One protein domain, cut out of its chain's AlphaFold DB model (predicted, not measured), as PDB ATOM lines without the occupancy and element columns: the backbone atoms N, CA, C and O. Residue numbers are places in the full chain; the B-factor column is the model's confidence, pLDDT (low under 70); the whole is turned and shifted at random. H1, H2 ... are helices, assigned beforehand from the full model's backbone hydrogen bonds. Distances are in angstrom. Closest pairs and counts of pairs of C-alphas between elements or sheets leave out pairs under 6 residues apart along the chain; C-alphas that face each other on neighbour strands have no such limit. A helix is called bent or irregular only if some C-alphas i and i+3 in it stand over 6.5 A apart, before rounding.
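What this domain is: This is residues 29 to 184 of the 199 residues of an uncharacterized protein of Chloroflexi bacterium (UniProt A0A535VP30). A compact body of crossed helices has H7 in its core, with H3, H4 and H8 packed round it, and H9 leaves the body as an arm whose residues 174 to 184 stick out. The hairpin of H1 and H2 packs through H1 on H4 at the end of the body far from that arm, and the short helices H5 and H6 lie at one side. The printed part has 156 residues, with nine named helices, H1 to H9 in order along the chain, and no named strand: the class is all helix. The whole is compact, with a radius of gyration of the C-alphas of 16.7 A, yet elongated, spanning 59 by 31 by 29 A.

How they stand to each other: H1, residues 35 to 46, and H2, residues 51 to 61, form a helical hairpin at a shallow tilt of 18 degrees; their closest C-alphas, of Phe 44 and Arg 51, are 5.5 A apart. H2 and H3, residues 65 to 77, only just touch, and only at the corner, with C-alphas 59 and 65 at 6.2 A. H4, residues 82 to 99, touches H1 with residues 93 to 97 alone, closest at C-alphas 41 and 97, 5.5 A. H3 and H4 form a second hairpin at 36 degrees, only just steep, with C-alphas 75 and 85 at 5.9 A. H5, residues 108 to 115, and H6, residues 119 to 126, only just touch, with 3 pairs of C-alphas within 8 A, the closest 115 and 122 at 6.0 A. H7, residues 134 to 144, is the hub, touching H3, H4, H5 and H8, residues 159 to 167. Its closest C-alpha pairs are 74 and 141 with H3, 5.5 A, 88 and 138 with H4, 6.0 A, and 136 and 162 with H8, 5.3 A; it stands about perpendicular to H3 and H4. H7 only just touches H5, with C-alphas 115 and 135 at 6.6 A. H9, residues 169 to 184, touches H8 only at the corner, and only just, with C-alphas 164 and 172 at 6.7 A. Every O i to N i+4 pair is within hydrogen-bond range in H1, H2, H4, H5, H6, H7 and H8, against 8 of 9 in H3 and 10 of 12 in H9.

Where its parts are: H1 begins at C-alpha 35, (210.541, 206.164, 122.648). H4, the longest helix by residues, measures 25.8 A from first to last C-alpha, H9 21.4 A and H3 18.0 A. H9 is only just irregular, with C-alphas 175 and 178 6.8 A apart, and has a kink of 35 degrees near residue 178; it ends at C-alpha 184, (181.361, 251.740, 147.682).

The domain as a whole: The two C-alphas farthest apart, of Ser 35 and Ala 184, are 59.6 A apart. The printed part has no cut; residues 145 to 158 make the long link from H7 to H8. The mean pLDDT of the printed part is 90.4, and residues 128 to 132 are under 70.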
ATOM      1  N   ARG A  29     211.370 221.855 125.364       93.81
ATOM      2  CA  ARG A  29     210.017 221.800 124.797       93.81
ATOM      3  C   ARG A  29     209.964 221.168 123.406       93.81
ATOM      4  O   ARG A  29     209.083 221.495 122.611       93.81
ATOM      5  N   THR A  30     210.862 220.230 123.097       94.25
ATOM      6  CA  THR A  30     210.807 219.463 121.840       94.25
ATOM      7  C   THR A  30     209.393 218.879 121.623       94.25
ATOM      8  O   THR A  30     208.824 218.268 122.531       94.25
ATOM      9  N   PRO A  31     208.748 219.063 120.458       93.62
ATOM     10  CA  PRO A  31     207.320 218.760 120.309       93.62
ATOM     11  C   PRO A  31     207.007 217.265 120.133       93.62
ATOM     12  O   PRO A  31     205.846 216.888 119.988       93.62
ATOM     13  N   ILE A  32     208.028 216.409 120.127       93.62
ATOM     14  CA  ILE A  32     207.926 214.972 119.868       93.62
ATOM     15  C   ILE A  32     208.386 214.221 121.117       93.62
ATOM     16  O   ILE A  32     209.299 214.668 121.814       93.62
ATOM     17  N   PHE A  33     207.742 213.092 121.408       93.06
ATOM     18  CA  PHE A  33     208.191 212.194 122.464       93.06
ATOM     19  C   PHE A  33     209.378 211.340 122.021       93.06
ATOM     20  O   PHE A  33     209.427 210.866 120.885       93.06
ATOM     21  N   THR A  34     210.276 211.047 122.951       94.19
ATOM     22  CA  THR A  34     211.225 209.944 122.802       94.19
ATOM     23  C   THR A  34     210.510 208.599 122.968       94.19
ATOM     24  O   THR A  34     209.438 208.515 123.573       94.19
ATOM     25  N   SER A  35     211.101 207.513 122.466       93.50
ATOM     26  CA  SER A  35     210.541 206.164 122.648       93.50
ATOM     27  C   SER A  35     210.401 205.792 124.131       93.50
ATOM     28  O   SER A  35     209.380 205.239 124.527       93.50
ATOM     29  N   ALA A  36     211.367 206.184 124.970       93.44
ATOM     30  CA  ALA A  36     211.326 205.938 126.413       93.44
ATOM     31  C   ALA A  36     210.169 206.682 127.108       93.44
ATOM     32  O   ALA A  36     209.492 206.124 127.977       93.44
ATOM     33  N   GLU A  37     209.901 207.929 126.703       95.12
ATOM     34  CA  GLU A  37     208.764 208.714 127.199       95.12
ATOM     35  C   GLU A  37     207.435 208.050 126.808       95.12
ATOM     36  O   GLU A  37     206.550 207.885 127.651       95.12
ATOM     37  N   GLN A  38     207.305 207.606 125.551       94.94
ATOM     38  CA  GLN A  38     206.107 206.916 125.057       94.94
ATOM     39  C   GLN A  38     205.846 205.604 125.800       94.94
ATOM     40  O   GLN A  38     204.715 205.352 126.217       94.94
ATOM     41  N   GLU A  39     206.877 204.782 126.002       94.19
ATOM     42  CA  GLU A  39     206.774 203.521 126.744       94.19
ATOM     43  C   GLU A  39     206.348 203.755 128.197       94.19
ATOM     44  O   GLU A  39     205.454 203.073 128.708       94.19
ATOM     45  N   THR A  40     206.923 204.769 128.848       94.94
ATOM     46  CA  THR A  40     206.591 205.106 130.238       94.94
ATOM     47  C   THR A  40     205.152 205.625 130.359       94.94
ATOM     48  O   THR A  40     204.403 205.197 131.243       94.94
ATOM     49  N   LEU A  41     204.711 206.482 129.433       94.75
ATOM     50  CA  LEU A  41     203.323 206.952 129.358       94.75
ATOM     51  C   LEU A  41     202.338 205.809 129.070       94.75
ATOM     52  O   LEU A  41     201.261 205.753 129.674       94.75
ATOM     53  N   ALA A  42     202.703 204.864 128.201       94.12
ATOM     54  CA  ALA A  42     201.900 203.677 127.934       94.12
ATOM     55  C   ALA A  42     201.753 202.810 129.194       94.12
ATOM     56  O   ALA A  42     200.633 202.433 129.553       94.12
ATOM     57  N   ALA A  43     202.847 202.563 129.923       93.31
ATOM     58  CA  ALA A  43     202.819 201.839 131.193       93.31
ATOM     59  C   ALA A  43     201.936 202.545 132.238       93.31
ATOM     60  O   ALA A  43     201.137 201.895 132.919       93.31
ATOM     61  N   PHE A  44     202.015 203.876 132.318       93.88
ATOM     62  CA  PHE A  44     201.199 204.696 133.217       93.88
ATOM     63  C   PHE A  44     199.690 204.579 132.930       93.88
ATOM     64  O   PHE A  44     198.870 204.523 133.855       93.88
ATOM     65  N   VAL A  45     199.301 204.513 131.653       92.56
ATOM     66  CA  VAL A  45     197.898 204.320 131.254       92.56
ATOM     67  C   VAL A  45     197.436 202.881 131.502       92.56
ATOM     68  O   VAL A  45     196.327 202.685 132.003       92.56
ATOM     69  N   GLN A  46     198.273 201.886 131.196       92.44
ATOM     70  CA  GLN A  46     197.947 200.461 131.337       92.44
ATOM     71  C   GLN A  46     197.854 199.997 132.798       92.44
ATOM     72  O   GLN A  46     197.121 199.053 133.091       92.44
ATOM     73  N   ARG A  47     198.561 200.658 133.725       90.00
ATOM     74  CA  ARG A  47     198.622 200.287 135.148       90.00
ATOM     75  C   ARG A  47     198.013 201.370 136.048       90.00
ATOM     76  O   ARG A  47     198.723 202.012 136.820       90.00
ATOM     77  N   PRO A  48     196.683 201.589 136.017       83.50
ATOM     78  CA  PRO A  48     196.046 202.673 136.767       83.50
ATOM     79  C   PRO A  48     196.195 202.552 138.292       83.50
ATOM     80  O   PRO A  48     196.124 203.570 138.975       83.50
ATOM     81  N   ARG A  49     196.396 201.335 138.821       88.12
ATOM     82  CA  ARG A  49     196.633 201.083 140.253       88.12
ATOM     83  C   ARG A  49     198.065 201.409 140.688       88.12
ATOM     84  O   ARG A  49     198.262 201.769 141.840       88.12
ATOM     85  N   ASP A  50     199.015 201.383 139.755       90.75
ATOM     86  CA  ASP A  50     200.449 201.525 140.035       90.75
ATOM     87  C   ASP A  50     201.010 202.861 139.531       90.75
ATOM     88  O   ASP A  50     202.221 203.034 139.428       90.75
ATOM     89  N   ARG A  51     200.142 203.833 139.216       89.94
ATOM     90  CA  ARG A  51     200.532 205.140 138.656       89.94
ATOM     91  C   ARG A  51     201.626 205.836 139.450       89.94
ATOM     92  O   ARG A  51     202.560 206.354 138.855       89.94
ATOM     93  N   MET A  52     201.510 205.817 140.775       90.00
ATOM     94  CA  MET A  52     202.494 206.422 141.668       90.00
ATOM     95  C   MET A  52     203.866 205.754 141.532       90.00
ATOM     96  O   MET A  52     204.876 206.442 141.481       90.00
ATOM     97  N   VAL A  53     203.899 204.423 141.411       92.88
ATOM     98  CA  VAL A  53     205.143 203.667 141.216       92.88
ATOM     99  C   VAL A  53     205.738 203.971 139.844       92.88
ATOM    100  O   VAL A  53     206.932 204.221 139.748       92.88
ATOM    101  N   VAL A  54     204.912 204.004 138.793       91.62
ATOM    102  CA  VAL A  54     205.372 204.338 137.435       91.62
ATOM    103  C   VAL A  54     205.980 205.740 137.388       91.62
ATOM    104  O   VAL A  54     207.061 205.902 136.833       91.62
ATOM    105  N   VAL A  55     205.325 206.738 137.992       91.81
ATOM    106  CA  VAL A  55     205.844 208.114 138.042       91.81
ATOM    107  C   VAL A  55     207.134 208.185 138.854       91.81
ATOM    108  O   VAL A  55     208.122 208.696 138.344       91.81
ATOM    109  N   ALA A  56     207.181 207.585 140.046       92.00
ATOM    110  CA  ALA A  56     208.392 207.580 140.869       92.00
ATOM    111  C   ALA A  56     209.581 206.901 140.164       92.00
ATOM    112  O   ALA A  56     210.713 207.375 140.243       92.00
ATOM    113  N   MET A  57     209.343 205.802 139.439       93.06
ATOM    114  CA  MET A  57     210.378 205.158 138.627       93.06
ATOM    115  C   MET A  57     210.832 206.052 137.470       93.06
ATOM    116  O   MET A  57     212.028 206.125 137.202       93.06
ATOM    117  N   ALA A  58     209.902 206.741 136.806       91.56
ATOM    118  CA  ALA A  58     210.218 207.657 135.715       91.56
ATOM    119  C   ALA A  58     211.037 208.868 136.186       91.56
ATOM    120  O   ALA A  58     211.956 209.289 135.488       91.56
ATOM    121  N   GLU A  59     210.739 209.394 137.376       90.31
ATOM    122  CA  GLU A  59     211.524 210.443 138.037       90.31
ATOM    123  C   GLU A  59     212.935 209.948 138.366       90.31
ATOM    124  O   GLU A  59     213.916 210.576 137.980       90.31
ATOM    125  N   GLN A  60     213.050 208.780 139.008       91.31
ATOM    126  CA  GLN A  60     214.339 208.166 139.357       91.31
ATOM    127  C   GLN A  60     215.224 207.904 138.130       91.31
ATOM    128  O   GLN A  60     216.441 208.050 138.199       91.31
ATOM    129  N   GLN A  61     214.620 207.495 137.014       91.62
ATOM    130  CA  GLN A  61     215.323 207.190 135.765       91.62
ATOM    131  C   GLN A  61     215.498 208.415 134.857       91.62
ATOM    132  O   GLN A  61     216.187 208.325 133.843       91.62
ATOM    133  N   GLY A  62     214.850 209.539 135.178       91.94
ATOM    134  CA  GLY A  62     214.817 210.737 134.343       91.94
ATOM    135  C   GLY A  62     214.062 210.576 133.017       91.94
ATOM    136  O   GLY A  62     214.141 211.464 132.172       91.94
ATOM    137  N   THR A  63     213.312 209.486 132.805       93.31
ATOM    138  CA  THR A  63     212.649 209.200 131.516       93.31
ATOM    139  C   THR A  63     211.528 210.178 131.190       93.31
ATOM    140  O   THR A  63     211.207 210.359 130.021       93.31
ATOM    141  N   LEU A  64     210.943 210.817 132.206       93.06
ATOM    142  CA  LEU A  64     209.919 211.852 132.061       93.06
ATOM    143  C   LEU A  64     210.350 213.211 132.626       93.06
ATOM    144  O   LEU A  64     209.498 214.082 132.767       93.06
ATOM    145  N   ALA A  65     211.634 213.431 132.932       92.50
ATOM    146  CA  ALA A  65     212.099 214.671 133.575       92.50
ATOM    147  C   ALA A  65     211.642 215.924 132.808       92.50
ATOM    148  O   ALA A  65     211.003 216.812 133.359       92.50
ATOM    149  N   ARG A  66     211.789 215.903 131.481       92.81
ATOM    150  CA  ARG A  66     211.327 216.957 130.566       92.81
ATOM    151  C   ARG A  66     209.848 217.346 130.718       92.81
ATOM    152  O   ARG A  66     209.466 218.469 130.410       92.81
ATOM    153  N   PHE A  67     209.014 216.413 131.173       88.44
ATOM    154  CA  PHE A  67     207.583 216.598 131.409       88.44
ATOM    155  C   PHE A  67     207.272 216.976 132.839       88.44
ATOM    156  O   PHE A  67     206.437 217.845 133.083       88.44
ATOM    157  N   LEU A  68     207.891 216.255 133.766       92.69
ATOM    158  CA  LEU A  68     207.597 216.361 135.179       92.69
ATOM    159  C   LEU A  68     208.185 217.644 135.746       92.69
ATOM    160  O   LEU A  68     207.473 218.314 136.474       92.69
ATOM    161  N   ASP A  69     209.382 218.055 135.333       94.25
ATOM    162  CA  ASP A  69     210.031 219.273 135.823       94.25
ATOM    163  C   ASP A  69     209.155 220.526 135.624       94.25
ATOM    164  O   ASP A  69     208.780 221.147 136.622       94.25
ATOM    165  N   PRO A  70     208.707 220.885 134.396       95.81
ATOM    166  CA  PRO A  70     207.841 222.052 134.220       95.81
ATOM    167  C   PRO A  70     206.483 221.911 134.922       95.81
ATOM    168  O   PRO A  70     205.933 222.903 135.401       95.81
ATOM    169  N   LEU A  71     205.918 220.699 135.003       95.00
ATOM    170  CA  LEU A  71     204.647 220.477 135.700       95.00
ATOM    171  C   LEU A  71     204.795 220.644 137.213       95.00
ATOM    172  O   LEU A  71     203.964 221.306 137.829       95.00
ATOM    173  N   CYS A  72     205.834 220.063 137.802       94.31
ATOM    174  CA  CYS A  72     206.143 220.149 139.221       94.31
ATOM    175  C   CYS A  72     206.452 221.591 139.616       94.31
ATOM    176  O   CYS A  72     205.883 222.066 140.595       94.31
ATOM    177  N   ASP A  73     207.242 222.319 138.825       96.25
ATOM    178  CA  ASP A  73     207.537 223.732 139.076       96.25
ATOM    179  C   ASP A  73     206.266 224.596 139.018       96.25
ATOM    180  O   ASP A  73     205.985 225.374 139.936       96.25
ATOM    181  N   ALA A  74     205.433 224.420 137.986       96.75
ATOM    182  CA  ALA A  74     204.168 225.141 137.871       96.75
ATOM    183  C   ALA A  74     203.196 224.804 139.013       96.75
ATOM    184  O   ALA A  74     202.526 225.683 139.564       96.75
ATOM    185  N   LEU A  75     203.123 223.535 139.410       95.31
ATOM    186  CA  LEU A  75     202.295 223.099 140.528       95.31
ATOM    187  C   LEU A  75     202.844 223.580 141.874       95.31
ATOM    188  O   LEU A  75     202.048 223.896 142.759       95.31
ATOM    189  N   ALA A  76     204.160 223.692 142.041       95.38
ATOM    190  CA  ALA A  76     204.786 224.193 143.260       95.38
ATOM    191  C   ALA A  76     204.379 225.647 143.537       95.38
ATOM    192  O   ALA A  76     204.017 225.972 144.670       95.38
ATOM    193  N   VAL A  77     204.340 226.493 142.503       95.44
ATOM    194  CA  VAL A  77     203.926 227.904 142.631       95.44
ATOM    195  C   VAL A  77     202.403 228.083 142.685       95.44
ATOM    196  O   VAL A  77     201.911 229.063 143.251       95.44
ATOM    197  N   THR A  78     201.646 227.117 142.153       95.00
ATOM    198  CA  THR A  78     200.179 227.108 142.209       95.00
ATOM    199  C   THR A  78     199.685 226.910 143.645       95.00
ATOM    200  O   THR A  78     200.040 225.943 144.324       95.00
ATOM    201  N   GLN A  79     198.814 227.801 144.117       92.75
ATOM    202  CA  GLN A  79     198.277 227.739 145.476       92.75
ATOM    203  C   GLN A  79     197.201 226.659 145.643       92.75
ATOM    204  O   GLN A  79     196.379 226.421 144.757       92.75
ATOM    205  N   GLY A  80     197.169 226.062 146.835       90.00
ATOM    206  CA  GLY A  80     196.131 225.134 147.277       90.00
ATOM    207  C   GLY A  80     196.647 223.728 147.593       90.00
ATOM    208  O   GLY A  80     197.823 223.535 147.886       90.00
ATOM    209  N   GLU A  81     195.742 222.752 147.618       90.31
ATOM    210  CA  GLU A  81     195.982 221.429 148.194       90.31
ATOM    211  C   GLU A  81     196.827 220.500 147.311       90.31
ATOM    212  O   GLU A  81     196.522 220.275 146.137       90.31
ATOM    213  N   GLU A  82     197.809 219.841 147.932       89.88
ATOM    214  CA  GLU A  82     198.740 218.910 147.278       89.88
ATOM    215  C   GLU A  82     198.035 217.773 146.528       89.88
ATOM    216  O   GLU A  82     198.400 217.416 145.408       89.88
ATOM    217  N   ARG A  83     196.934 217.251 147.087       88.75
ATOM    218  CA  ARG A  83     196.143 216.207 146.421       88.75
ATOM    219  C   ARG A  83     195.689 216.635 145.024       88.75
ATOM    220  O   ARG A  83     195.698 215.808 144.117       88.75
ATOM    221  N   PHE A  84     195.315 217.898 144.814       89.44
ATOM    222  CA  PHE A  84     194.859 218.376 143.507       89.44
ATOM    223  C   PHE A  84     196.016 218.599 142.542       89.44
ATOM    224  O   PHE A  84     195.844 218.378 141.343       89.44
ATOM    225  N   LYS A  85     197.199 218.941 143.055       92.62
ATOM    226  CA  LYS A  85     198.423 219.035 142.258       92.62
ATOM    227  C   LYS A  85     198.802 217.674 141.675       92.62
ATOM    228  O   LYS A  85     198.907 217.542 140.456       92.62
ATOM    229  N   ILE A  86     198.826 216.632 142.509       90.81
ATOM    230  CA  ILE A  86     199.073 215.246 142.075       90.81
ATOM    231  C   ILE A  86     198.040 214.793 141.029       90.81
ATOM    232  O   ILE A  86     198.397 214.235 139.990       90.81
ATOM    233  N   HIS A  87     196.748 215.058 141.257       91.00
ATOM    234  CA  HIS A  87     195.705 214.700 140.286       91.00
ATOM    235  C   HIS A  87     195.843 215.475 138.966       91.00
ATOM    236  O   HIS A  87     195.561 214.913 137.906       91.00
ATOM    237  N   SER A  88     196.294 216.730 139.017       92.94
ATOM    238  CA  SER A  88     196.548 217.551 137.826       92.94
ATOM    239  C   SER A  88     197.695 216.974 137.010       92.94
ATOM    240  O   SER A  88     197.532 216.761 135.810       92.94
ATOM    241  N   MET A  89     198.807 216.622 137.662       93.94
ATOM    242  CA  MET A  89     199.935 215.940 137.025       93.94
ATOM    243  C   MET A  89     199.485 214.638 136.349       93.94
ATOM    244  O   MET A  89     199.741 214.425 135.165       93.94
ATOM    245  N   TYR A  90     198.736 213.786 137.054       92.62
ATOM    246  CA  TYR A  90     198.225 212.545 136.467       92.62
ATOM    247  C   TYR A  90     197.292 212.780 135.285       92.62
ATOM    248  O   TYR A  90     197.298 211.992 134.338       92.62
ATOM    249  N   LEU A  91     196.479 213.834 135.324       93.06
ATOM    250  CA  LEU A  91     195.650 214.200 134.189       93.06
ATOM    251  C   LEU A  91     196.523 214.623 133.005       93.06
ATOM    252  O   LEU A  91     196.336 214.063 131.929       93.06
ATOM    253  N   PHE A  92     197.523 215.488 133.192       94.75
ATOM    254  CA  PHE A  92     198.463 215.854 132.126       94.75
ATOM    255  C   PHE A  92     199.122 214.635 131.483       94.75
ATOM    256  O   PHE A  92     199.065 214.498 130.261       94.75
ATOM    257  N   LEU A  93     199.652 213.707 132.283       94.31
ATOM    258  CA  LEU A  93     200.272 212.478 131.779       94.31
ATOM    259  C   LEU A  93     199.279 211.616 130.986       94.31
ATOM    260  O   LEU A  93     199.595 211.143 129.896       94.31
ATOM    261  N   ARG A  94     198.044 211.451 131.481       93.81
ATOM    262  CA  ARG A  94     196.993 210.713 130.756       93.81
ATOM    263  C   ARG A  94     196.666 211.353 129.411       93.81
ATOM    264  O   ARG A  94     196.460 210.636 128.436       93.81
ATOM    265  N   MET A  95     196.560 212.677 129.371       94.38
ATOM    266  CA  MET A  95     196.199 213.404 128.156       94.38
ATOM    267  C   MET A  95     197.350 213.405 127.151       94.38
ATOM    268  O   MET A  95     197.117 213.172 125.971       94.38
ATOM    269  N   CYS A  96     198.590 213.529 127.629       94.62
ATOM    270  CA  CYS A  96     199.805 213.384 126.829       94.62
ATOM    271  C   CYS A  96     199.872 211.999 126.171       94.62
ATOM    272  O   CYS A  96     200.099 211.888 124.968       94.62
ATOM    273  N   ALA A  97     199.584 210.945 126.942       93.88
ATOM    274  CA  ALA A  97     199.515 209.581 126.430       93.88
ATOM    275  C   ALA A  97     198.383 209.387 125.405       93.88
ATOM    276  O   ALA A  97     198.554 208.656 124.434       93.88
ATOM    277  N   ARG A  98     197.225 210.037 125.603       93.00
ATOM    278  CA  ARG A  98     196.073 209.946 124.689       93.00
ATOM    279  C   ARG A  98     196.330 210.654 123.361       93.00
ATOM    280  O   ARG A  98     196.030 210.099 122.313       93.00
ATOM    281  N   ASP A  99     196.812 211.890 123.422       92.00
ATOM    282  CA  ASP A  99     196.964 212.751 122.248       92.00
ATOM    283  C   ASP A  99     198.307 212.508 121.526       92.00
ATOM    284  O   ASP A  99     198.541 213.060 120.453       92.00
ATOM    285  N   GLY A 100     199.191 211.673 122.090       92.81
ATOM    286  CA  GLY A 100     200.466 211.292 121.473       92.81
ATOM    287  C   GLY A 100     201.443 212.459 121.320       92.81
ATOM    288  O   GLY A 100     202.432 212.348 120.596       92.81
ATOM    289  N   ARG A 101     201.180 213.573 122.014       94.38
ATOM    290  CA  ARG A 101     202.001 214.781 122.015       94.38
ATOM    291  C   ARG A 101     202.176 215.337 123.427       94.38
ATOM    292  O   ARG A 101     201.243 215.234 124.234       94.38
ATOM    293  N   PRO A 102     203.324 215.971 123.709       95.19
ATOM    294  CA  PRO A 102     203.510 216.725 124.936       95.19
ATOM    295  C   PRO A 102     202.520 217.885 125.047       95.19
ATOM    296  O   PRO A 102     202.109 218.446 124.032       95.19
ATOM    297  N   PHE A 103     202.184 218.292 126.275       95.19
ATOM    298  CA  PHE A 103     201.190 219.345 126.504       95.19
ATOM    299  C   PHE A 103     201.591 220.704 125.907       95.19
ATOM    300  O   PHE A 103     200.733 221.416 125.399       95.19
ATOM    301  N   TRP A 104     202.883 221.044 125.872       95.75
ATOM    302  CA  TRP A 104     203.365 222.272 125.216       95.75
ATOM    303  C   TRP A 104     203.261 222.239 123.684       95.75
ATOM    304  O   TRP A 104     203.378 223.281 123.052       95.75
ATOM    305  N   ALA A 105     203.044 221.069 123.075       95.81
ATOM    306  CA  ALA A 105     202.814 220.931 121.634       95.81
ATOM    307  C   ALA A 105     201.331 220.736 121.286       95.81
ATOM    308  O   ALA A 105     200.996 220.398 120.146       95.81
ATOM    309  N   TRP A 106     200.430 220.890 122.258       96.25
ATOM    310  CA  TRP A 106     199.003 220.862 121.990       96.25
ATOM    311  C   TRP A 106     198.554 222.153 121.326       96.25
ATOM    312  O   TRP A 106     198.857 223.258 121.770       96.25
ATOM    313  N   GLU A 107     197.762 221.988 120.279       94.56
ATOM    314  CA  GLU A 107     197.066 223.086 119.627       94.56
ATOM    315  C   GLU A 107     195.911 223.584 120.508       94.56
ATOM    316  O   GLU A 107     195.414 222.871 121.388       94.56
ATOM    317  N   GLN A 108     195.449 224.805 120.242       93.31
ATOM    318  CA  GLN A 108     194.376 225.455 121.000       93.31
ATOM    319  C   GLN A 108     193.115 224.584 121.107       93.31
ATOM    320  O   GLN A 108     192.530 224.468 122.181       93.31
ATOM    321  N   GLU A 109     192.730 223.898 120.031       93.81
ATOM    322  CA  GLU A 109     191.583 222.982 120.021       93.81
ATOM    323  C   GLU A 109     191.766 221.798 120.981       93.81
ATOM    324  O   GLU A 109     190.819 221.350 121.631       93.81
ATOM    325  N   THR A 110     192.999 221.300 121.108       95.06
ATOM    326  CA  THR A 110     193.328 220.242 122.066       95.06
ATOM    327  C   THR A 110     193.247 220.759 123.493       95.06
ATOM    328  O   THR A 110     192.648 220.086 124.333       95.06
ATOM    329  N   TRP A 111     193.730 221.972 123.759       95.62
ATOM    330  CA  TRP A 111     193.550 222.612 125.061       95.62
ATOM    331  C   TRP A 111     192.081 222.807 125.423       95.62
ATOM    332  O   TRP A 111     191.670 222.393 126.506       95.62
ATOM    333  N   ILE A 112     191.260 223.348 124.520       94.31
ATOM    334  CA  ILE A 112     189.818 223.535 124.753       94.31
ATOM    335  C   ILE A 112     189.139 222.186 125.017       94.31
ATOM    336  O   ILE A 112     188.348 222.066 125.954       94.31
ATOM    337  N   ARG A 113     189.489 221.140 124.254       93.50
ATOM    338  CA  ARG A 113     188.993 219.776 124.487       93.50
ATOM    339  C   ARG A 113     189.380 219.273 125.878       93.50
ATOM    340  O   ARG A 113     188.523 218.756 126.583       93.50
ATOM    341  N   VAL A 114     190.645 219.409 126.276       92.44
ATOM    342  CA  VAL A 114     191.163 218.932 127.571       92.44
ATOM    343  C   VAL A 114     190.537 219.694 128.743       92.44
ATOM    344  O   VAL A 114     190.147 219.078 129.734       92.44
ATOM    345  N   LEU A 115     190.439 221.018 128.647       92.50
ATOM    346  CA  LEU A 115     189.984 221.897 129.728       92.50
ATOM    347  C   LEU A 115     188.455 221.989 129.821       92.50
ATOM    348  O   LEU A 115     187.922 222.310 130.889       92.50
ATOM    349  N   GLY A 116     187.754 221.690 128.727       92.00
ATOM    350  CA  GLY A 116     186.310 221.839 128.596       92.00
ATOM    351  C   GLY A 116     185.855 223.305 128.610       92.00
ATOM    352  O   GLY A 116     186.524 224.192 129.142       92.00
ATOM    353  N   THR A 117     184.663 223.561 128.074       91.50
ATOM    354  CA  THR A 117     184.026 224.896 128.045       91.50
ATOM    355  C   THR A 117     183.174 225.186 129.288       91.50
ATOM    356  O   THR A 117     182.593 226.258 129.451       91.50
ATOM    357  N   SER A 118     183.068 224.209 130.184       89.00
ATOM    358  CA  SER A 118     182.407 224.326 131.480       89.00
ATOM    359  C   SER A 118     182.932 223.274 132.448       89.00
ATOM    360  O   SER A 118     183.417 222.214 132.041       89.00
ATOM    361  N   THR A 119     182.761 223.520 133.742       86.44
ATOM    362  CA  THR A 119     183.058 222.546 134.798       86.44
ATOM    363  C   THR A 119     182.332 221.211 134.575       86.44
ATOM    364  O   THR A 119     182.932 220.148 134.719       86.44
ATOM    365  N   ALA A 120     181.073 221.247 134.125       86.12
ATOM    366  CA  ALA A 120     180.307 220.042 133.801       86.12
ATOM    367  C   ALA A 120     180.924 219.253 132.632       86.12
ATOM    368  O   ALA A 120     181.105 218.039 132.738       86.12
ATOM    369  N   SER A 121     181.307 219.936 131.544       88.19
ATOM    370  CA  SER A 121     181.954 219.293 130.387       88.19
ATOM    371  C   SER A 121     183.305 218.667 130.751       88.19
ATOM    372  O   SER A 121     183.618 217.559 130.315       88.19
ATOM    373  N   PHE A 122     184.069 219.335 131.619       89.88
ATOM    374  CA  PHE A 122     185.344 218.841 132.119       89.88
ATOM    375  C   PHE A 122     185.163 217.539 132.916       89.88
ATOM    376  O   PHE A 122     185.844 216.547 132.651       89.88
ATOM    377  N   PHE A 123     184.202 217.489 133.844       87.44
ATOM    378  CA  PHE A 123     183.937 216.267 134.614       87.44
ATOM    379  C   PHE A 123     183.387 215.124 133.766       87.44
ATOM    380  O   PHE A 123     183.773 213.971 133.981       87.44
ATOM    381  N   ALA A 124     182.545 215.432 132.778       86.75
ATOM    382  CA  ALA A 124     182.060 214.440 131.825       86.75
ATOM    383  C   ALA A 124     183.219 213.772 131.063       86.75
ATOM    384  O   ALA A 124     183.212 212.556 130.882       86.75
ATOM    385  N   MET A 125     184.252 214.536 130.681       85.75
ATOM    386  CA  MET A 125     185.424 213.999 129.981       85.75
ATOM    387  C   MET A 125     186.370 213.205 130.893       85.75
ATOM    388  O   MET A 125     186.907 212.172 130.488       85.75
ATOM    389  N   HIS A 126     186.602 213.673 132.123       84.06
ATOM    390  CA  HIS A 126     187.695 213.160 132.965       84.06
ATOM    391  C   HIS A 126     187.285 212.137 134.028       84.06
ATOM    392  O   HIS A 126     188.167 211.630 134.729       84.06
ATOM    393  N   LYS A 127     186.000 211.757 134.038       74.25
ATOM    394  CA  LYS A 127     185.253 210.901 134.981       74.25
ATOM    395  C   LYS A 127     184.573 211.663 136.134       74.25
ATOM    396  O   LYS A 127     185.180 212.574 136.708       74.25
ATOM    397  N   PRO A 128     183.364 211.222 136.546       55.16
ATOM    398  CA  PRO A 128     182.733 211.656 137.790       55.16
ATOM    399  C   PRO A 128     183.615 211.299 138.993       55.16
ATOM    400  O   PRO A 128     184.127 210.182 139.069       55.16
ATOM    401  N   GLY A 129     183.789 212.237 139.926       58.25
ATOM    402  CA  GLY A 129     184.585 212.042 141.145       58.25
ATOM    403  C   GLY A 129     185.943 212.745 141.150       58.25
ATOM    404  O   GLY A 129     186.616 212.739 142.179       58.25
ATOM    405  N   ASN A 130     186.339 213.397 140.051       67.44
ATOM    406  CA  ASN A 130     187.429 214.361 140.138       67.44
ATOM    407  C   ASN A 130     186.985 215.573 140.977       67.44
ATOM    408  O   ASN A 130     185.820 215.968 140.910       67.44
ATOM    409  N   PRO A 131     187.891 216.181 141.749       65.81
ATOM    410  CA  PRO A 131     187.548 217.318 142.594       65.81
ATOM    411  C   PRO A 131     187.104 218.541 141.793       65.81
ATOM    412  O   PRO A 131     187.696 218.826 140.751       65.81
ATOM    413  N   THR A 132     186.127 219.291 142.317       68.56
ATOM    414  CA  THR A 132     185.530 220.489 141.686       68.56
ATOM    415  C   THR A 132     186.575 221.503 141.210       68.56
ATOM    416  O   THR A 132     186.410 222.109 140.155       68.56
ATOM    417  N   ASP A 133     187.678 221.615 141.951       82.06
ATOM    418  CA  ASP A 133     188.759 222.572 141.714       82.06
ATOM    419  C   ASP A 133     189.815 222.113 140.698       82.06
ATOM    420  O   ASP A 133     190.672 222.908 140.306       82.06
ATOM    421  N   LEU A 134     189.803 220.840 140.283       89.19
ATOM    422  CA  LEU A 134     190.865 220.260 139.452       89.19
ATOM    423  C   LEU A 134     191.029 221.011 138.124       89.19
ATOM    424  O   LEU A 134     192.148 221.218 137.659       89.19
ATOM    425  N   ARG A 135     189.917 221.468 137.539       92.12
ATOM    426  CA  ARG A 135     189.919 222.236 136.290       92.12
ATOM    427  C   ARG A 135     190.751 223.515 136.425       92.12
ATOM    428  O   ARG A 135     191.542 223.825 135.544       92.12
ATOM    429  N   GLN A 136     190.618 224.224 137.541       93.31
ATOM    430  CA  GLN A 136     191.305 225.482 137.813       93.31
ATOM    431  C   GLN A 136     192.808 225.268 138.023       93.31
ATOM    432  O   GLN A 136     193.580 226.130 137.620       93.31
ATOM    433  N   TYR A 137     193.240 224.130 138.583       94.12
ATOM    434  CA  TYR A 137     194.672 223.790 138.639       94.12
ATOM    435  C   TYR A 137     195.258 223.589 137.243       94.12
ATOM    436  O   TYR A 137     196.325 224.111 136.949       94.12
ATOM    437  N   ILE A 138     194.559 222.866 136.368       94.50
ATOM    438  CA  ILE A 138     195.066 222.585 135.018       94.50
ATOM    439  C   ILE A 138     195.106 223.873 134.190       94.50
ATOM    440  O   ILE A 138     196.089 224.110 133.493       94.50
ATOM    441  N   ILE A 139     194.089 224.736 134.316       95.50
ATOM    442  CA  ILE A 139     194.094 226.068 133.690       95.50
ATOM    443  C   ILE A 139     195.253 226.917 134.239       95.50
ATOM    444  O   ILE A 139     195.962 227.540 133.455       95.50
ATOM    445  N   ALA A 140     195.478 226.922 135.560       96.12
ATOM    446  CA  ALA A 140     196.579 227.664 136.176       96.12
ATOM    447  C   ALA A 140     197.946 227.193 135.661       96.12
ATOM    448  O   ALA A 140     198.761 228.019 135.265       96.12
ATOM    449  N   VAL A 141     198.179 225.878 135.603       96.12
ATOM    450  CA  VAL A 141     199.424 225.299 135.074       96.12
ATOM    451  C   VAL A 141     199.616 225.651 133.600       96.12
ATOM    452  O   VAL A 141     200.704 226.065 133.208       96.12
ATOM    453  N   ALA A 142     198.564 225.538 132.783       96.19
ATOM    454  CA  ALA A 142     198.637 225.877 131.364       96.19
ATOM    455  C   ALA A 142     198.955 227.365 131.136       96.19
ATOM    456  O   ALA A 142     199.730 227.688 130.236       96.19
ATOM    457  N   TYR A 143     198.406 228.249 131.977       96.31
ATOM    458  CA  TYR A 143     198.721 229.676 131.974       96.31
ATOM    459  C   TYR A 143     200.169 229.940 132.395       96.31
ATOM    460  O   TYR A 143     200.890 230.616 131.673       96.31
ATOM    461  N   LEU A 144     200.610 229.372 133.523       96.00
ATOM    462  CA  LEU A 144     201.952 229.574 134.085       96.00
ATOM    463  C   LEU A 144     203.077 229.081 133.166       96.00
ATOM    464  O   LEU A 144     204.168 229.643 133.185       96.00
ATOM    465  N   LEU A 145     202.812 228.050 132.362       95.75
ATOM    466  CA  LEU A 145     203.747 227.511 131.372       95.75
ATOM    467  C   LEU A 145     203.578 228.134 129.972       95.75
ATOM    468  O   LEU A 145     204.113 227.574 129.014       95.75
ATOM    469  N   ASN A 146     202.798 229.219 129.842       94.94
ATOM    470  CA  ASN A 146     202.432 229.890 128.583       94.94
ATOM    471  C   ASN A 146     201.966 228.930 127.476       94.94
ATOM    472  O   ASN A 146     202.153 229.175 126.286       94.94
ATOM    473  N   CYS A 147     201.328 227.825 127.857       94.75
ATOM    474  CA  CYS A 147     200.786 226.865 126.904       94.75
ATOM    475  C   CYS A 147     199.355 227.215 126.481       94.75
ATOM    476  O   CYS A 147     198.913 226.806 125.409       94.75
ATOM    477  N   PHE A 148     198.617 227.955 127.316       94.69
ATOM    478  CA  PHE A 148     197.253 228.379 127.014       94.69
ATOM    479  C   PHE A 148     196.867 229.658 127.768       94.69
ATOM    480  O   PHE A 148     197.039 229.745 128.982       94.69
ATOM    481  N   SER A 149     196.282 230.627 127.061       92.00
ATOM    482  CA  SER A 149     195.846 231.913 127.629       92.00
ATOM    483  C   SER A 149     194.494 232.414 127.100       92.00
ATOM    484  O   SER A 149     194.014 233.458 127.544       92.00
ATOM    485  N   ASP A 150     193.832 231.671 126.204       92.12
ATOM    486  CA  ASP A 150     192.507 232.034 125.686       92.12
ATOM    487  C   ASP A 150     191.389 231.610 126.650       92.12
ATOM    488  O   ASP A 150     190.652 230.644 126.446       92.12
ATOM    489  N   PHE A 151     191.262 232.353 127.749       89.75
ATOM    490  CA  PHE A 151     190.235 232.097 128.755       89.75
ATOM    491  C   PHE A 151     188.806 232.301 128.231       89.75
ATOM    492  O   PHE A 151     187.881 231.706 128.780       89.75
ATOM    493  N   GLN A 152     188.611 233.096 127.171       88.00
ATOM    494  CA  GLN A 152     187.285 233.332 126.589       88.00
ATOM    495  C   GLN A 152     186.744 232.063 125.922       88.00
ATOM    496  O   GLN A 152     185.567 231.733 126.075       88.00
ATOM    497  N   ALA A 153     187.614 231.287 125.266       88.75
ATOM    498  CA  ALA A 153     187.240 230.008 124.666       88.75
ATOM    499  C   ALA A 153     186.825 228.928 125.686       88.75
ATOM    500  O   ALA A 153     186.162 227.956 125.325       88.75
ATOM    501  N   LEU A 154     187.182 229.083 126.965       86.38
ATOM    502  CA  LEU A 154     186.858 228.121 128.025       86.38
ATOM    503  C   LEU A 154     185.494 228.359 128.688       86.38
ATOM    504  O   LEU A 154     185.135 227.611 129.602       86.38
ATOM    505  N   GLY A 155     184.734 229.365 128.248       85.25
ATOM    506  CA  GLY A 155     183.398 229.649 128.765       85.25
ATOM    507  C   GLY A 155     183.387 229.911 130.275       85.25
ATOM    508  O   GLY A 155     184.184 230.689 130.793       85.25
ATOM    509  N   GLY A 156     182.464 229.271 131.000       82.94
ATOM    510  CA  GLY A 156     182.276 229.505 132.434       82.94
ATOM    511  C   GLY A 156     183.470 229.022 133.261       82.94
ATOM    512  O   GLY A 156     183.577 227.827 133.539       82.94
ATOM    513  N   ILE A 157     184.360 229.936 133.654       84.75
ATOM    514  CA  ILE A 157     185.473 229.696 134.581       84.75
ATOM    515  C   ILE A 157     185.142 230.341 135.929       84.75
ATOM    516  O   ILE A 157     184.773 231.512 135.987       84.75
ATOM    517  N   GLU A 158     185.378 229.613 137.022       86.62
ATOM    518  CA  GLU A 158     185.434 230.196 138.368       86.62
ATOM    519  C   GLU A 158     186.700 231.052 138.510       86.62
ATOM    520  O   GLU A 158     187.717 230.619 139.064       86.62
ATOM    521  N   MET A 159     186.654 232.259 137.941       88.75
ATOM    522  CA  MET A 159     187.813 233.138 137.782       88.75
ATOM    523  C   MET A 159     188.461 233.475 139.127       88.75
ATOM    524  O   MET A 159     189.681 233.467 139.223       88.75
ATOM    525  N   ALA A 160     187.664 233.672 140.185       89.19
ATOM    526  CA  ALA A 160     188.167 233.917 141.538       89.19
ATOM    527  C   ALA A 160     189.073 232.777 142.043       89.19
ATOM    528  O   ALA A 160     190.169 233.023 142.546       89.19
ATOM    529  N   SER A 161     188.652 231.521 141.856       89.56
ATOM    530  CA  SER A 161     189.462 230.358 142.239       89.56
ATOM    531  C   SER A 161     190.749 230.291 141.412       89.56
ATOM    532  O   SER A 161     191.824 230.090 141.972       89.56
ATOM    533  N   LEU A 162     190.673 230.546 140.100       92.19
ATOM    534  CA  LEU A 162     191.846 230.569 139.220       92.19
ATOM    535  C   LEU A 162     192.871 231.637 139.636       92.19
ATOM    536  O   LEU A 162     194.047 231.321 139.807       92.19
ATOM    537  N   VAL A 163     192.444 232.887 139.839       92.94
ATOM    538  CA  VAL A 163     193.372 233.976 140.187       92.94
ATOM    539  C   VAL A 163     194.020 233.760 141.552       92.94
ATOM    540  O   VAL A 163     195.205 234.040 141.706       92.94
ATOM    541  N   TYR A 164     193.307 233.188 142.530       94.31
ATOM    542  CA  TYR A 164     193.910 232.829 143.818       94.31
ATOM    543  C   TYR A 164     194.967 231.737 143.683       94.31
ATOM    544  O   TYR A 164     195.983 231.795 144.375       94.31
ATOM    545  N   LYS A 165     194.757 230.772 142.780       93.81
ATOM    546  CA  LYS A 165     195.734 229.717 142.492       93.81
ATOM    547  C   LYS A 165     197.007 230.266 141.843       93.81
ATOM    548  O   LYS A 165     198.086 229.809 142.200       93.81
ATOM    549  N   VAL A 166     196.893 231.248 140.948       94.75
ATOM    550  CA  VAL A 166     198.035 231.819 140.204       94.75
ATOM    551  C   VAL A 166     198.774 232.905 140.996       94.75
ATOM    552  O   VAL A 166     200.000 232.897 141.073       94.75
ATOM    553  N   PHE A 167     198.046 233.854 141.585       93.06
ATOM    554  CA  PHE A 167     198.632 235.074 142.155       93.06
ATOM    555  C   PHE A 167     198.723 235.064 143.684       93.06
ATOM    556  O   PHE A 167     199.447 235.885 144.256       93.06
ATOM    557  N   GLY A 168     198.008 234.143 144.334       91.31
ATOM    558  CA  GLY A 168     197.837 234.099 145.780       91.31
ATOM    559  C   GLY A 168     196.674 234.962 146.264       91.31
ATOM    560  O   GLY A 168     196.448 236.072 145.785       91.31
ATOM    561  N   ARG A 169     195.931 234.438 147.243       90.75
ATOM    562  CA  ARG A 169     194.727 235.085 147.782       90.75
ATOM    563  C   ARG A 169     195.005 236.479 148.338       90.75
ATOM    564  O   ARG A 169     194.338 237.424 147.942       90.75
ATOM    565  N   GLU A 170     196.015 236.598 149.195       89.50
ATOM    566  CA  GLU A 170     196.388 237.858 149.848       89.50
ATOM    567  C   GLU A 170     196.676 238.969 148.828       89.50
ATOM    568  O   GLU A 170     196.119 240.060 148.918       89.50
ATOM    569  N   ARG A 171     197.482 238.672 147.801       88.50
ATOM    570  CA  ARG A 171     197.817 239.636 146.745       88.50
ATOM    571  C   ARG A 171     196.584 240.063 145.952       88.50
ATOM    572  O   ARG A 171     196.426 241.250 145.669       88.50
ATOM    573  N   VAL A 172     195.730 239.112 145.573       90.12
ATOM    574  CA  VAL A 172     194.504 239.412 144.819       90.12
ATOM    575  C   VAL A 172     193.564 240.280 145.655       90.12
ATOM    576  O   VAL A 172     193.110 241.315 145.174       90.12
ATOM    577  N   GLU A 173     193.316 239.913 146.913       89.56
ATOM    578  CA  GLU A 173     192.447 240.679 147.813       89.56
ATOM    579  C   GLU A 173     193.001 242.093 148.066       89.56
ATOM    580  O   GLU A 173     192.253 243.066 147.952       89.56
ATOM    581  N   ALA A 174     194.311 242.236 148.292       87.19
ATOM    582  CA  ALA A 174     194.967 243.536 148.454       87.19
ATOM    583  C   ALA A 174     194.882 244.418 147.194       87.19
ATOM    584  O   ALA A 174     194.779 245.639 147.302       87.19
ATOM    585  N   THR A 175     194.886 243.811 146.003       87.50
ATOM    586  CA  THR A 175     194.773 244.530 144.721       87.50
ATOM    587  C   THR A 175     193.335 244.973 144.437       87.50
ATOM    588  O   THR A 175     193.112 246.044 143.878       87.50
ATOM    589  N   ILE A 176     192.341 244.167 144.825       85.81
ATOM    590  CA  ILE A 176     190.918 244.450 144.575       85.81
ATOM    591  C   ILE A 176     190.343 245.438 145.603       85.81
ATOM    592  O   ILE A 176     189.463 246.232 145.261       85.81
ATOM    593  N   ALA A 177     190.828 245.419 146.850       84.56
ATOM    594  CA  ALA A 177     190.279 246.223 147.945       84.56
ATOM    595  C   ALA A 177     190.144 247.734 147.633       84.56
ATOM    596  O   ALA A 177     189.073 248.286 147.909       84.56
ATOM    597  N   PRO A 178     191.125 248.415 147.002       84.94
ATOM    598  CA  PRO A 178     190.983 249.825 146.634       84.94
ATOM    599  C   PRO A 178     189.858 250.082 145.619       84.94
ATOM    600  O   PRO A 178     189.127 251.062 145.744       84.94
ATOM    601  N   ILE A 179     189.673 249.189 144.642       85.06
ATOM    602  CA  ILE A 179     188.637 249.313 143.601       85.06
ATOM    603  C   ILE A 179     187.245 249.187 144.228       85.06
ATOM    604  O   ILE A 179     186.343 249.974 143.935       85.06
ATOM    605  N   LEU A 180     187.071 248.222 145.136       80.19
ATOM    606  CA  LEU A 180     185.818 248.055 145.872       80.19
ATOM    607  C   LEU A 180     185.521 249.255 146.775       80.19
ATOM    608  O   LEU A 180     184.362 249.654 146.880       80.19
ATOM    609  N   ALA A 181     186.545 249.854 147.390       76.38
ATOM    610  CA  ALA A 181     186.384 251.056 148.202       76.38
ATOM    611  C   ALA A 181     185.876 252.250 147.370       76.38
ATOM    612  O   ALA A 181     184.976 252.956 147.820       76.38
ATOM    613  N   VAL A 182     186.377 252.434 146.142       79.31
ATOM    614  CA  VAL A 182     185.879 253.464 145.208       79.31
ATOM    615  C   VAL A 182     184.431 253.182 144.790       79.31
ATOM    616  O   VAL A 182     183.586 254.073 144.845       79.31
ATOM    617  N   ASN A 183     184.096 251.935 144.455       72.81
ATOM    618  CA  ASN A 183     182.720 251.574 144.091       72.81
ATOM    619  C   ASN A 183     181.731 251.768 145.252       72.81
ATOM    620  O   ASN A 183     180.603 252.219 145.037       72.81
ATOM    621  N   ALA A 184     182.157 251.486 146.486       72.94
ATOM    622  CA  ALA A 184     181.361 251.740 147.682       72.94
ATOM    623  C   ALA A 184     181.134 253.244 147.916       72.94
ATOM    624  O   ALA A 184     180.031 253.635 148.298       72.94
TER     625      ALA A 184